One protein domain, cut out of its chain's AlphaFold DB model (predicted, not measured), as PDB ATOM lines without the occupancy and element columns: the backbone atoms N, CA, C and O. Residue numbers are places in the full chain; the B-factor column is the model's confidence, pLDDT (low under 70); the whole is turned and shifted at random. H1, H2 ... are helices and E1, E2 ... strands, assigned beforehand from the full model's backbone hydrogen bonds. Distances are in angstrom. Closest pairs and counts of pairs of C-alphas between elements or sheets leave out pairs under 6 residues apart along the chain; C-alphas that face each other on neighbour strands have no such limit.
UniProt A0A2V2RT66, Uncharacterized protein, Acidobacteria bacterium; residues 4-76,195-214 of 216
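Overview. This is residues 4 to 76 and 195 to 214 of the 216 residues of an uncharacterized protein of Acidobacteria bacterium (UniProt A0A2V2RT66). A small three-stranded sheet has a short strand pair, E3 and E4, loosely over one face, and helix H1 leads away from one end of the sheet as an arm. Residues 10 to 18, of which 16 to 18 belong to H1, stick out, and this arm makes much of the length. The printed part has 93 residues, with named elements in the order H1, E1, E2, E3, E4, E5; the larger sheet runs E1, E5, E2, antiparallel. The class is mixed, helices and strands, with under half of the residues in named elements. It is loose, with a radius of gyration of the C-alphas of 15.6 A and spans of 51 by 24 by 18 A.

Along the chain. E1 is residues 30 to 36, 19.8 A long, beginning with C-alpha 30 at (194.649, 216.881, 207.738). E5 is residues 207 to 213, 20.0 A, ending with C-alpha 213 at (190.508, 215.433, 209.271). E2 is residues 54 to 60, 18.1 A. E3 is residues 72 to 74 and E4 residues 196 to 199. H1 is residues 16 to 28, 17.7 A.

Arrangement. The larger sheet is only just strongly twisted, its C-alphas up to 4.4 A off the best plane. E1 and E5 are antiparallel at 156 degrees, with N 31 and O 212 at 2.8 A. E5 and E2 stand at 162 degrees, with N 209 and O 59 at 2.8 A. E3 and E4 are antiparallel at 151 degrees, with N 198 and O 73 at 2.8 A. The closest C-alphas of E2 and E3, Val 55 and Val 72, are 7.8 A apart. H1 only grazes the larger sheet with residues 25 to 28; every O i to N i+4 pair in it is within hydrogen-bond range.

Size, cuts and confidence. The C-alphas of Gly 13 and Ser 205, the two farthest apart, are 51.2 A apart. Residues 77 to 194 are not printed; C-alphas 76 and 195 are 6.9 A apart across the cut. E1 to E2 and E2 to E3 are long links. Residues 4 to 26 have pLDDT under 70.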
ATOM      1  N   GLU A   4     181.109 221.624 206.768       51.50
ATOM      2  CA  GLU A   4     179.886 221.578 205.940       51.50
ATOM      3  C   GLU A   4     178.823 222.628 206.314       51.50
ATOM      4  O   GLU A   4     177.954 222.961 205.504       51.50
ATOM      5  N   SER A   5     178.871 223.155 207.538       53.84
ATOM      6  CA  SER A   5     177.904 224.144 208.032       53.84
ATOM      7  C   SER A   5     178.278 225.594 207.705       53.84
ATOM      8  O   SER A   5     177.421 226.477 207.792       53.84
ATOM      9  N   ILE A   6     179.517 225.853 207.267       58.09
ATOM     10  CA  ILE A   6     180.015 227.205 206.987       58.09
ATOM     11  C   ILE A   6     179.576 227.622 205.576       58.09
ATOM     12  O   ILE A   6     180.292 227.490 204.583       58.09
ATOM     13  N   ARG A   7     178.351 228.148 205.476       51.56
ATOM     14  CA  ARG A   7     177.824 228.770 204.253       51.56
ATOM     15  C   ARG A   7     178.342 230.202 204.111       51.56
ATOM     16  O   ARG A   7     177.608 231.161 204.317       51.56
ATOM     17  N   GLY A   8     179.602 230.323 203.705       55.28
ATOM     18  CA  GLY A   8     180.194 231.579 203.250       55.28
ATOM     19  C   GLY A   8     181.187 232.189 204.233       55.28
ATOM     20  O   GLY A   8     180.882 232.431 205.396       55.28
ATOM     21  N   LEU A   9     182.382 232.496 203.727       51.03
ATOM     22  CA  LEU A   9     183.324 233.391 204.391       51.03
ATOM     23  C   LEU A   9     182.735 234.804 204.303       51.03
ATOM     24  O   LEU A   9     182.901 235.501 203.302       51.03
ATOM     25  N   GLY A  10     181.954 235.189 205.311       48.34
ATOM     26  CA  GLY A  10     181.365 236.521 205.394       48.34
ATOM     27  C   GLY A  10     182.446 237.603 205.376       48.34
ATOM     28  O   GLY A  10     183.434 237.534 206.108       48.34
ATOM     29  N   SER A  11     182.264 238.628 204.547       53.06
ATOM     30  CA  SER A  11     183.106 239.820 204.542       53.06
ATOM     31  C   SER A  11     182.733 240.730 205.722       53.06
ATOM     32  O   SER A  11     181.916 241.634 205.575       53.06
ATOM     33  N   GLY A  12     183.358 240.489 206.876       47.84
ATOM     34  CA  GLY A  12     183.467 241.447 207.981       47.84
ATOM     35  C   GLY A  12     182.333 241.441 209.017       47.84
ATOM     36  O   GLY A  12     181.169 241.644 208.695       47.84
ATOM     37  N   GLY A  13     182.722 241.311 210.294       51.75
ATOM     38  CA  GLY A  13     181.921 241.721 211.458       51.75
ATOM     39  C   GLY A  13     181.490 240.595 212.405       51.75
ATOM     40  O   GLY A  13     180.536 239.883 212.131       51.75
ATOM     41  N   THR A  14     182.159 240.502 213.566       51.84
ATOM     42  CA  THR A  14     181.615 239.974 214.846       51.84
ATOM     43  C   THR A  14     180.901 238.608 214.812       51.84
ATOM     44  O   THR A  14     179.781 238.470 215.290       51.84
ATOM     45  N   GLY A  15     181.586 237.581 214.300       49.28
ATOM     46  CA  GLY A  15     181.143 236.171 214.374       49.28
ATOM     47  C   GLY A  15     182.172 235.145 213.872       49.28
ATOM     48  O   GLY A  15     182.110 233.976 214.219       49.28
ATOM     49  N   ILE A  16     183.179 235.608 213.122       52.56
ATOM     50  CA  ILE A  16     184.201 234.794 212.442       52.56
ATOM     51  C   ILE A  16     185.353 234.249 213.326       52.56
ATOM     52  O   ILE A  16     185.900 233.216 212.944       52.56
ATOM     53  N   PRO A  17     185.792 234.857 214.454       54.09
ATOM     54  CA  PRO A  17     187.070 234.455 215.055       54.09
ATOM     55  C   PRO A  17     187.064 233.017 215.595       54.09
ATOM     56  O   PRO A  17     188.053 232.310 215.414       54.09
ATOM     57  N   ASP A  18     185.945 232.551 216.152       57.97
ATOM     58  CA  ASP A  18     185.849 231.195 216.708       57.97
ATOM     59  C   ASP A  18     185.606 230.126 215.632       57.97
ATOM     60  O   ASP A  18     186.085 229.000 215.761       57.97
ATOM     61  N   GLU A  19     184.880 230.454 214.559       61.25
ATOM     62  CA  GLU A  19     184.616 229.526 213.448       61.25
ATOM     63  C   GLU A  19     185.826 229.381 212.527       61.25
ATOM     64  O   GLU A  19     186.147 228.273 212.102       61.25
ATOM     65  N   LEU A  20     186.554 230.473 212.277       64.94
ATOM     66  CA  LEU A  20     187.797 230.442 211.514       64.94
ATOM     67  C   LEU A  20     188.901 229.717 212.287       64.94
ATOM     68  O   LEU A  20     189.622 228.924 211.692       64.94
ATOM     69  N   ALA A  21     189.019 229.932 213.602       65.19
ATOM     70  CA  ALA A  21     189.975 229.193 214.424       65.19
ATOM     71  C   ALA A  21     189.682 227.683 214.422       65.19
ATOM     72  O   ALA A  21     190.610 226.890 214.301       65.19
ATOM     73  N   LYS A  22     188.403 227.283 214.476       63.97
ATOM     74  CA  LYS A  22     187.987 225.874 214.353       63.97
ATOM     75  C   LYS A  22     188.241 225.305 212.961       63.97
ATOM     76  O   LYS A  22     188.792 224.221 212.862       63.97
ATOM     77  N   ALA A  23     187.916 226.040 211.899       64.44
ATOM     78  CA  ALA A  23     188.194 225.608 210.530       64.44
ATOM     79  C   ALA A  23     189.705 225.486 210.260       64.44
ATOM     80  O   ALA A  23     190.135 224.568 209.570       64.44
ATOM     81  N   ILE A  24     190.522 226.382 210.825       69.44
ATOM     82  CA  ILE A  24     191.987 226.304 210.760       69.44
ATOM     83  C   ILE A  24     192.506 225.120 211.584       69.44
ATOM     84  O   ILE A  24     193.408 224.434 211.114       69.44
ATOM     85  N   ALA A  25     191.949 224.855 212.769       66.25
ATOM     86  CA  ALA A  25     192.304 223.684 213.570       66.25
ATOM     87  C   ALA A  25     191.950 222.372 212.843       66.25
ATOM     88  O   ALA A  25     192.799 221.494 212.738       66.25
ATOM     89  N   GLU A  26     190.759 222.281 212.238       65.81
ATOM     90  CA  GLU A  26     190.365 221.141 211.395       65.81
ATOM     91  C   GLU A  26     191.321 220.994 210.194       65.81
ATOM     92  O   GLU A  26     191.808 219.901 209.929       65.81
ATOM     93  N   LEU A  27     191.696 222.092 209.519       71.25
ATOM     94  CA  LEU A  27     192.684 222.080 208.427       71.25
ATOM     95  C   LEU A  27     194.091 221.641 208.870       71.25
ATOM     96  O   LEU A  27     194.806 221.020 208.082       71.25
ATOM     97  N   GLN A  28     194.500 221.954 210.103       77.12
ATOM     98  CA  GLN A  28     195.757 221.478 210.693       77.12
ATOM     99  C   GLN A  28     195.716 219.979 211.027       77.12
ATOM    100  O   GLN A  28     196.769 219.344 211.068       77.12
ATOM    101  N   GLY A  29     194.520 219.412 211.197       82.31
ATOM    102  CA  GLY A  29     194.275 217.989 211.423       82.31
ATOM    103  C   GLY A  29     194.249 217.133 210.153       82.31
ATOM    104  O   GLY A  29     193.850 215.973 210.227       82.31
ATOM    105  N   LEU A  30     194.640 217.660 208.981       88.50
ATOM    106  CA  LEU A  30     194.649 216.881 207.738       88.50
ATOM    107  C   LEU A  30     195.642 215.718 207.826       88.50
ATOM    108  O   LEU A  30     196.858 215.908 207.871       88.50
ATOM    109  N   GLN A  31     195.111 214.508 207.740       91.81
ATOM    110  CA  GLN A  31     195.866 213.274 207.654       91.81
ATOM    111  C   GLN A  31     195.696 212.645 206.271       91.81
ATOM    112  O   GLN A  31     194.638 212.722 205.635       91.81
ATOM    113  N   VAL A  32     196.770 212.015 205.797       92.44
ATOM    114  CA  VAL A  32     196.798 211.301 204.520       92.44
ATOM    115  C   VAL A  32     197.463 209.953 204.727       92.44
ATOM    116  O   VAL A  32     198.548 209.870 205.299       92.44
ATOM    117  N   THR A  33     196.834 208.888 204.239       94.62
ATOM    118  CA  THR A  33     197.394 207.540 204.333       94.62
ATOM    119  C   THR A  33     197.164 206.744 203.065       94.62
ATOM    120  O   THR A  33     196.190 206.954 202.340       94.62
ATOM    121  N   LEU A  34     198.063 205.799 202.819       93.31
ATOM    122  CA  LEU A  34     197.955 204.834 201.741       93.31
ATOM    123  C   LEU A  34     197.536 203.485 202.320       93.31
ATOM    124  O   LEU A  34     198.264 202.889 203.114       93.31
ATOM    125  N   VAL A  35     196.402 202.968 201.864       93.38
ATOM    126  CA  VAL A  35     195.885 201.664 202.285       93.38
ATOM    127  C   VAL A  35     195.667 200.730 201.105       93.38
ATOM    128  O   VAL A  35     195.549 201.139 199.947       93.38
ATOM    129  N   SER A  36     195.638 199.432 201.399       93.31
ATOM    130  CA  SER A  36     195.192 198.435 200.427       93.31
ATOM    131  C   SER A  36     193.674 198.344 200.485       93.31
ATOM    132  O   SER A  36     193.108 198.266 201.573       93.31
ATOM    133  N   GLY A  37     193.030 198.358 199.323       91.12
ATOM    134  CA  GLY A  37     191.590 198.180 199.225       91.12
ATOM    135  C   GLY A  37     191.151 196.779 199.649       91.12
ATOM    136  O   GLY A  37     191.952 195.840 199.716       91.12
ATOM    137  N   ALA A  38     189.863 196.644 199.931       92.31
ATOM    138  CA  ALA A  38     189.249 195.421 200.427       92.31
ATOM    139  C   ALA A  38     187.975 195.093 199.638       92.31
ATOM    140  O   ALA A  38     187.540 195.859 198.774       92.31
ATOM    141  N   ASN A  39     187.381 193.936 199.923       93.12
ATOM    142  CA  ASN A  39     186.052 193.613 199.409       93.12
ATOM    143  C   ASN A  39     185.018 194.644 199.900       93.12
ATOM    144  O   ASN A  39     185.261 195.364 200.870       93.12
ATOM    145  N   ALA A  40     183.863 194.694 199.234       90.75
ATOM    146  CA  ALA A  40     182.757 195.559 199.639       90.75
ATOM    147  C   ALA A  40     182.411 195.355 201.123       90.75
ATOM    148  O   ALA A  40     182.500 194.233 201.635       90.75
ATOM    149  N   ASP A  41     182.090 196.455 201.806       85.81
ATOM    150  CA  ASP A  41     181.715 196.518 203.227       85.81
ATOM    151  C   ASP A  41     182.752 195.922 204.193       85.81
ATOM    152  O   ASP A  41     182.504 195.753 205.389       85.81
ATOM    153  N   THR A  42     183.952 195.624 203.691       85.56
ATOM    154  CA  THR A  42     185.061 195.125 204.490       85.56
ATOM    155  C   THR A  42     185.907 196.301 204.935       85.56
ATOM    156  O   THR A  42     186.379 197.096 204.124       85.56
ATOM    157  N   GLN A  43     186.122 196.389 206.242       85.50
ATOM    158  CA  GLN A  43     186.851 197.503 206.818       85.50
ATOM    159  C   GLN A  43     188.342 197.449 206.491       85.50
ATOM    160  O   GLN A  43     189.008 196.426 206.666       85.50
ATOM    161  N   ILE A  44     188.869 198.599 206.095       89.75
ATOM    162  CA  ILE A  44     190.273 198.853 205.821       89.75
ATOM    163  C   ILE A  44     190.846 199.616 207.025       89.75
ATOM    164  O   ILE A  44     190.422 200.747 207.271       89.75
ATOM    165  N   PRO A  45     191.771 199.025 207.803       86.88
ATOM    166  CA  PRO A  45     192.294 199.656 209.010       86.88
ATOM    167  C   PRO A  45     193.142 200.889 208.676       86.88
ATOM    168  O   PRO A  45     194.016 200.831 207.811       86.88
ATOM    169  N   ILE A  46     192.908 201.981 209.405       87.12
ATOM    170  CA  ILE A  46     193.681 203.222 209.348       87.12
ATOM    171  C   ILE A  46     194.091 203.590 210.773       87.12
ATOM    172  O   ILE A  46     193.258 203.781 211.656       87.12
ATOM    173  N   THR A  47     195.397 203.661 211.011       83.12
ATOM    174  CA  THR A  47     195.953 204.056 212.309       83.12
ATOM    175  C   THR A  47     195.575 205.500 212.641       83.12
ATOM    176  O   THR A  47     195.633 206.355 211.762       83.12
ATOM    177  N   ASN A  48     195.228 205.757 213.906       79.88
ATOM    178  CA  ASN A  48     194.836 207.069 214.445       79.88
ATOM    179  C   ASN A  48     193.562 207.685 213.844       79.88
ATOM    180  O   ASN A  48     193.295 208.849 214.097       79.88
ATOM    181  N   MET A  49     192.782 206.938 213.059       84.00
ATOM    182  CA  MET A  49     191.439 207.382 212.688       84.00
ATOM    183  C   MET A  49     190.489 207.139 213.863       84.00
ATOM    184  O   MET A  49     190.530 206.066 214.464       84.00
ATOM    185  N   GLU A  50     189.613 208.087 214.163       80.50
ATOM    186  CA  GLU A  50     188.525 207.964 215.134       80.50
ATOM    187  C   GLU A  50     187.154 207.998 214.449       80.50
ATOM    188  O   GLU A  50     187.018 208.418 213.303       80.50
ATOM    189  N   VAL A  51     186.111 207.504 215.128       80.38
ATOM    190  CA  VAL A  51     184.754 207.428 214.543       80.38
ATOM    191  C   VAL A  51     184.162 208.807 214.232       80.38
ATOM    192  O   VAL A  51     183.340 208.935 213.327       80.38
ATOM    193  N   ASP A  52     184.597 209.830 214.969       80.75
ATOM    194  CA  ASP A  52     184.126 211.205 214.818       80.75
ATOM    195  C   ASP A  52     184.900 211.989 213.743       80.75
ATOM    196  O   ASP A  52     184.476 213.090 213.368       80.75
ATOM    197  N   ASP A  53     185.988 211.425 213.205       85.81
ATOM    198  CA  ASP A  53     186.780 212.029 212.133       85.81
ATOM    199  C   ASP A  53     185.954 212.237 210.862       85.81
ATOM    200  O   ASP A  53     184.830 211.757 210.699       85.81
ATOM    201  N   THR A  54     186.486 213.010 209.918       88.19
ATOM    202  CA  THR A  54     185.790 213.273 208.651       88.19
ATOM    203  C   THR A  54     186.647 212.891 207.471       88.19
ATOM    204  O   THR A  54     187.653 213.536 207.190       88.19
ATOM    205  N   VAL A  55     186.217 211.850 206.755       89.81
ATOM    206  CA  VAL A  55     186.802 211.484 205.465       89.81
ATOM    207  C   VAL A  55     186.429 212.550 204.444       89.81
ATOM    208  O   VAL A  55     185.256 212.807 204.195       89.81
ATOM    209  N   ILE A  56     187.442 213.159 203.840       89.19
ATOM    210  CA  ILE A  56     187.287 214.196 202.817       89.19
ATOM    211  C   ILE A  56     187.230 213.545 201.440       89.19
ATOM    212  O   ILE A  56     186.420 213.902 200.586       89.19
ATOM    213  N   SER A  57     188.145 212.606 201.199       90.06
ATOM    214  CA  SER A  57     188.296 211.971 199.901       90.06
ATOM    215  C   SER A  57     189.014 210.639 200.021       90.06
ATOM    216  O   SER A  57     189.882 210.444 200.873       90.06
ATOM    217  N   VAL A  58     188.668 209.730 199.116       92.50
ATOM    218  CA  VAL A  58     189.385 208.481 198.898       92.50
ATOM    219  C   VAL A  58     189.672 208.384 197.407       92.50
ATOM    220  O   VAL A  58     188.752 208.375 196.593       92.50
ATOM    221  N   VAL A  59     190.949 208.321 197.038       93.56
ATOM    222  CA  VAL A  59     191.394 208.247 195.641       93.56
ATOM    223  C   VAL A  59     191.956 206.862 195.368       93.56
ATOM    224  O   VAL A  59     192.881 206.410 196.042       93.56
ATOM    225  N   ASN A  60     191.424 206.183 194.359       91.81
ATOM    226  CA  ASN A  60     191.976 204.934 193.863       91.81
ATOM    227  C   ASN A  60     193.192 205.239 192.981       91.81
ATOM    228  O   ASN A  60     193.071 205.739 191.869       91.81
ATOM    229  N   LEU A  61     194.387 204.906 193.460       91.44
ATOM    230  CA  LEU A  61     195.641 205.147 192.744       91.44
ATOM    231  C   LEU A  61     195.884 204.169 191.584       91.44
ATOM    232  O   LEU A  61     196.867 204.308 190.864       91.44
ATOM    233  N   THR A  62     195.020 203.169 191.404       86.94
ATOM    234  CA  THR A  62     195.136 202.203 190.299       86.94
ATOM    235  C   THR A  62     194.650 202.803 188.982       86.94
ATOM    236  O   THR A  62     195.205 202.509 187.930       86.94
ATOM    237  N   ASP A  63     193.595 203.615 189.040       86.69
ATOM    238  CA  ASP A  63     192.936 204.234 187.882       86.69
ATOM    239  C   ASP A  63     192.796 205.762 188.016       86.69
ATOM    240  O   ASP A  63     192.356 206.420 187.078       86.69
ATOM    241  N   GLY A  64     193.205 206.338 189.149       83.19
ATOM    242  CA  GLY A  64     193.120 207.769 189.435       83.19
ATOM    243  C   GLY A  64     191.708 208.252 189.770       83.19
ATOM    244  O   GLY A  64     191.517 209.452 189.960       83.19
ATOM    245  N   ALA A  65     190.719 207.357 189.838       87.56
ATOM    246  CA  ALA A  65     189.341 207.730 190.112       87.56
ATOM    247  C   ALA A  65     189.124 208.014 191.602       87.56
ATOM    248  O   ALA A  65     189.660 207.333 192.480       87.56
ATOM    249  N   GLN A  66     188.288 209.003 191.895       87.69
ATOM    250  CA  GLN A  66     187.802 209.224 193.249       87.69
ATOM    251  C   GLN A  66     186.694 208.212 193.564       87.69
ATOM    252  O   GLN A  66     185.803 207.977 192.747       87.69
ATOM    253  N   VAL A  67     186.752 207.612 194.748       88.69
ATOM    254  CA  VAL A  67     185.648 206.822 195.296       88.69
ATOM    255  C   VAL A  67     184.555 207.787 195.743       88.69
ATOM    256  O   VAL A  67     184.848 208.808 196.368       88.69
ATOM    257  N   ASP A  68     183.303 207.465 195.429       83.50
ATOM    258  CA  ASP A  68     182.153 208.266 195.846       83.50
ATOM    259  C   ASP A  68     182.134 208.422 197.382       83.50
ATOM    260  O   ASP A  68     182.026 207.411 198.086       83.50
ATOM    261  N   PRO A  69     182.220 209.653 197.925       75.38
ATOM    262  CA  PRO A  69     182.204 209.895 199.366       75.38
ATOM    263  C   PRO A  69     180.980 209.301 200.069       75.38
ATOM    264  O   PRO A  69     181.105 208.830 201.195       75.38
ATOM    265  N   GLY A  70     179.819 209.242 199.399       80.00
ATOM    266  CA  GLY A  70     178.592 208.667 199.964       80.00
ATOM    267  C   GLY A  70     178.667 207.157 200.218       80.00
ATOM    268  O   GLY A  70     177.817 206.598 200.909       80.00
ATOM    269  N   THR A  71     179.689 206.491 199.678       86.00
ATOM    270  CA  THR A  71     179.935 205.056 199.867       86.00
ATOM    271  C   THR A  71     180.941 204.754 200.971       86.00
ATOM    272  O   THR A  71     181.091 203.587 201.340       86.00
ATOM    273  N   VAL A  72     181.634 205.775 201.488       89.44
ATOM    274  CA  VAL A  72     182.692 205.625 202.488       89.44
ATOM    275  C   VAL A  72     182.121 205.882 203.875       89.44
ATOM    276  O   VAL A  72     181.548 206.931 204.147       89.44
ATOM    277  N   THR A  73     182.310 204.929 204.778       89.38
ATOM    278  CA  THR A  73     181.874 205.046 206.173       89.38
ATOM    279  C   THR A  73     183.040 204.762 207.102       89.38
ATOM    280  O   THR A  73     183.825 203.850 206.845       89.38
ATOM    281  N   ILE A  74     183.171 205.523 208.189       87.12
ATOM    282  CA  ILE A  74     184.081 205.155 209.275       87.12
ATOM    283  C   ILE A  74     183.337 204.152 210.154       87.12
ATOM    284  O   ILE A  74     182.277 204.450 210.705       87.12
ATOM    285  N   GLY A  75     183.858 202.932 210.245       77.19
ATOM    286  CA  GLY A  75     183.225 201.884 211.037       77.19
ATOM    287  C   GLY A  75     183.535 202.047 212.522       77.19
ATOM    288  O   GLY A  75     184.704 201.987 212.900       77.19
ATOM    289  N   ASP A  76     182.504 202.170 213.361       74.12
ATOM    290  CA  ASP A  76     182.636 202.103 214.821       74.12
ATOM    291  C   ASP A  76     183.089 200.696 215.246       74.12
ATOM    292  O   ASP A  76     182.351 199.716 215.098       74.12
ATOM    293  N   ASN A 195     190.527 201.774 214.113       77.69
ATOM    294  CA  ASN A 195     189.381 202.170 213.300       77.69
ATOM    295  C   ASN A 195     189.802 202.253 211.826       77.69
ATOM    296  O   ASN A 195     190.920 201.906 211.441       77.69
ATOM    297  N   GLY A 196     188.876 202.634 210.965       86.69
ATOM    298  CA  GLY A 196     189.152 202.726 209.545       86.69
ATOM    299  C   GLY A 196     187.879 202.795 208.737       86.69
ATOM    300  O   GLY A 196     186.772 202.770 209.286       86.69
ATOM    301  N   ILE A 197     188.054 202.835 207.426       90.81
ATOM    302  CA  ILE A 197     186.959 203.042 206.489       90.81
ATOM    303  C   ILE A 197     186.422 201.721 205.941       90.81
ATOM    304  O   ILE A 197     187.175 200.771 205.737       90.81
ATOM    305  N   SER A 198     185.133 201.685 205.642       90.38
ATOM    306  CA  SER A 198     184.491 200.677 204.802       90.38
ATOM    307  C   SER A 198     183.907 201.366 203.576       90.38
ATOM    308  O   SER A 198     183.423 202.493 203.667       90.38
ATOM    309  N   ILE A 199     183.963 200.690 202.432       91.81
ATOM    310  CA  ILE A 199     183.461 201.197 201.154       91.81
ATOM    311  C   ILE A 199     182.410 200.208 200.656       91.81
ATOM    312  O   ILE A 199     182.684 199.008 200.603       91.81
ATOM    313  N   SER A 200     181.223 200.690 200.287       91.56
ATOM    314  CA  SER A 200     180.113 199.811 199.867       91.56
ATOM    315  C   SER A 200     180.354 199.086 198.538       91.56
ATOM    316  O   SER A 200     179.677 198.115 198.208       91.56
ATOM    317  N   SER A 201     181.350 199.527 197.766       90.69
ATOM    318  CA  SER A 201     181.824 198.850 196.559       90.69
ATOM    319  C   SER A 201     183.174 198.172 196.792       90.69
ATOM    320  O   SER A 201     183.992 198.606 197.606       90.69
ATOM    321  N   SER A 202     183.424 197.079 196.065       91.50
ATOM    322  CA  SER A 202     184.691 196.358 196.182       91.50
ATOM    323  C   SER A 202     185.845 197.186 195.623       91.50
ATOM    324  O   SER A 202     185.845 197.577 194.456       91.50
ATOM    325  N   THR A 203     186.868 197.384 196.450       91.94
ATOM    326  CA  THR A 203     188.153 197.998 196.090       91.94
ATOM    327  C   THR A 203     189.294 196.984 196.186       91.94
ATOM    328  O   THR A 203     190.467 197.350 196.266       91.94
ATOM    329  N   ALA A 204     188.976 195.686 196.176       91.44
ATOM    330  CA  ALA A 204     189.962 194.627 196.312       91.44
ATOM    331  C   ALA A 204     191.072 194.762 195.257       91.44
ATOM    332  O   ALA A 204     190.820 195.040 194.082       91.44
ATOM    333  N   SER A 205     192.317 194.553 195.682       90.56
ATOM    334  CA  SER A 205     193.525 194.722 194.854       90.56
ATOM    335  C   SER A 205     193.819 196.157 194.391       90.56
ATOM    336  O   SER A 205     194.760 196.360 193.624       90.56
ATOM    337  N   LYS A 206     193.067 197.163 194.853       91.94
ATOM    338  CA  LYS A 206     193.358 198.578 194.597       91.94
ATOM    339  C   LYS A 206     194.249 199.157 195.694       91.94
ATOM    340  O   LYS A 206     194.311 198.642 196.813       91.94
ATOM    341  N   LYS A 207     194.944 200.247 195.378       93.81
ATOM    342  CA  LYS A 207     195.629 201.094 196.362       93.81
ATOM    343  C   LYS A 207     194.836 202.376 196.528       93.81
ATOM    344  O   LYS A 207     194.519 203.017 195.530       93.81
ATOM    345  N   LEU A 208     194.494 202.718 197.762       93.81
ATOM    346  CA  LEU A 208     193.645 203.860 198.068       93.81
ATOM    347  C   LEU A 208     194.439 204.892 198.860       93.81
ATOM    348  O   LEU A 208     195.053 204.554 199.871       93.81
ATOM    349  N   LEU A 209     194.405 206.136 198.403       94.62
ATOM    350  CA  LEU A 209     194.893 207.288 199.142       94.62
ATOM    351  C   LEU A 209     193.706 207.917 199.869       94.62
ATOM    352  O   LEU A 209     192.759 208.368 199.226       94.62
ATOM    353  N   VAL A 210     193.734 207.898 201.195       93.12
ATOM    354  CA  VAL A 210     192.636 208.361 202.048       93.12
ATOM    355  C   VAL A 210     193.036 209.678 202.692       93.12
ATOM    356  O   VAL A 210     194.115 209.767 203.274       93.12
ATOM    357  N   PHE A 211     192.151 210.666 202.597       92.38
ATOM    358  CA  PHE A 211     192.280 211.989 203.195       92.38
ATOM    359  C   PHE A 211     191.199 212.154 204.256       92.38
ATOM    360  O   PHE A 211     190.016 211.976 203.952       92.38
ATOM    361  N   TRP A 212     191.581 212.513 205.476       91.44
ATOM    362  CA  TRP A 212     190.628 212.784 206.547       91.44
ATOM    363  C   TRP A 212     191.127 213.884 207.476       91.44
ATOM    364  O   TRP A 212     192.326 214.145 207.545       91.44
ATOM    365  N   PHE A 213     190.198 214.533 208.168       89.00
ATOM    366  CA  PHE A 213     190.508 215.433 209.271       89.00
ATOM    367  C   PHE A 213     190.357 214.688 210.594       89.00
ATOM    368  O   PHE A 213     189.293 214.111 210.843       89.00
ATOM    369  N   ASP A 214     191.411 214.727 211.406       85.62
ATOM    370  CA  ASP A 214     191.346 214.396 212.830       85.62
ATOM    371  C   ASP A 214     190.564 215.498 213.549       85.62
ATOM    372  O   ASP A 214     190.840 216.689 213.361       85.62
TER     373      ASP A 214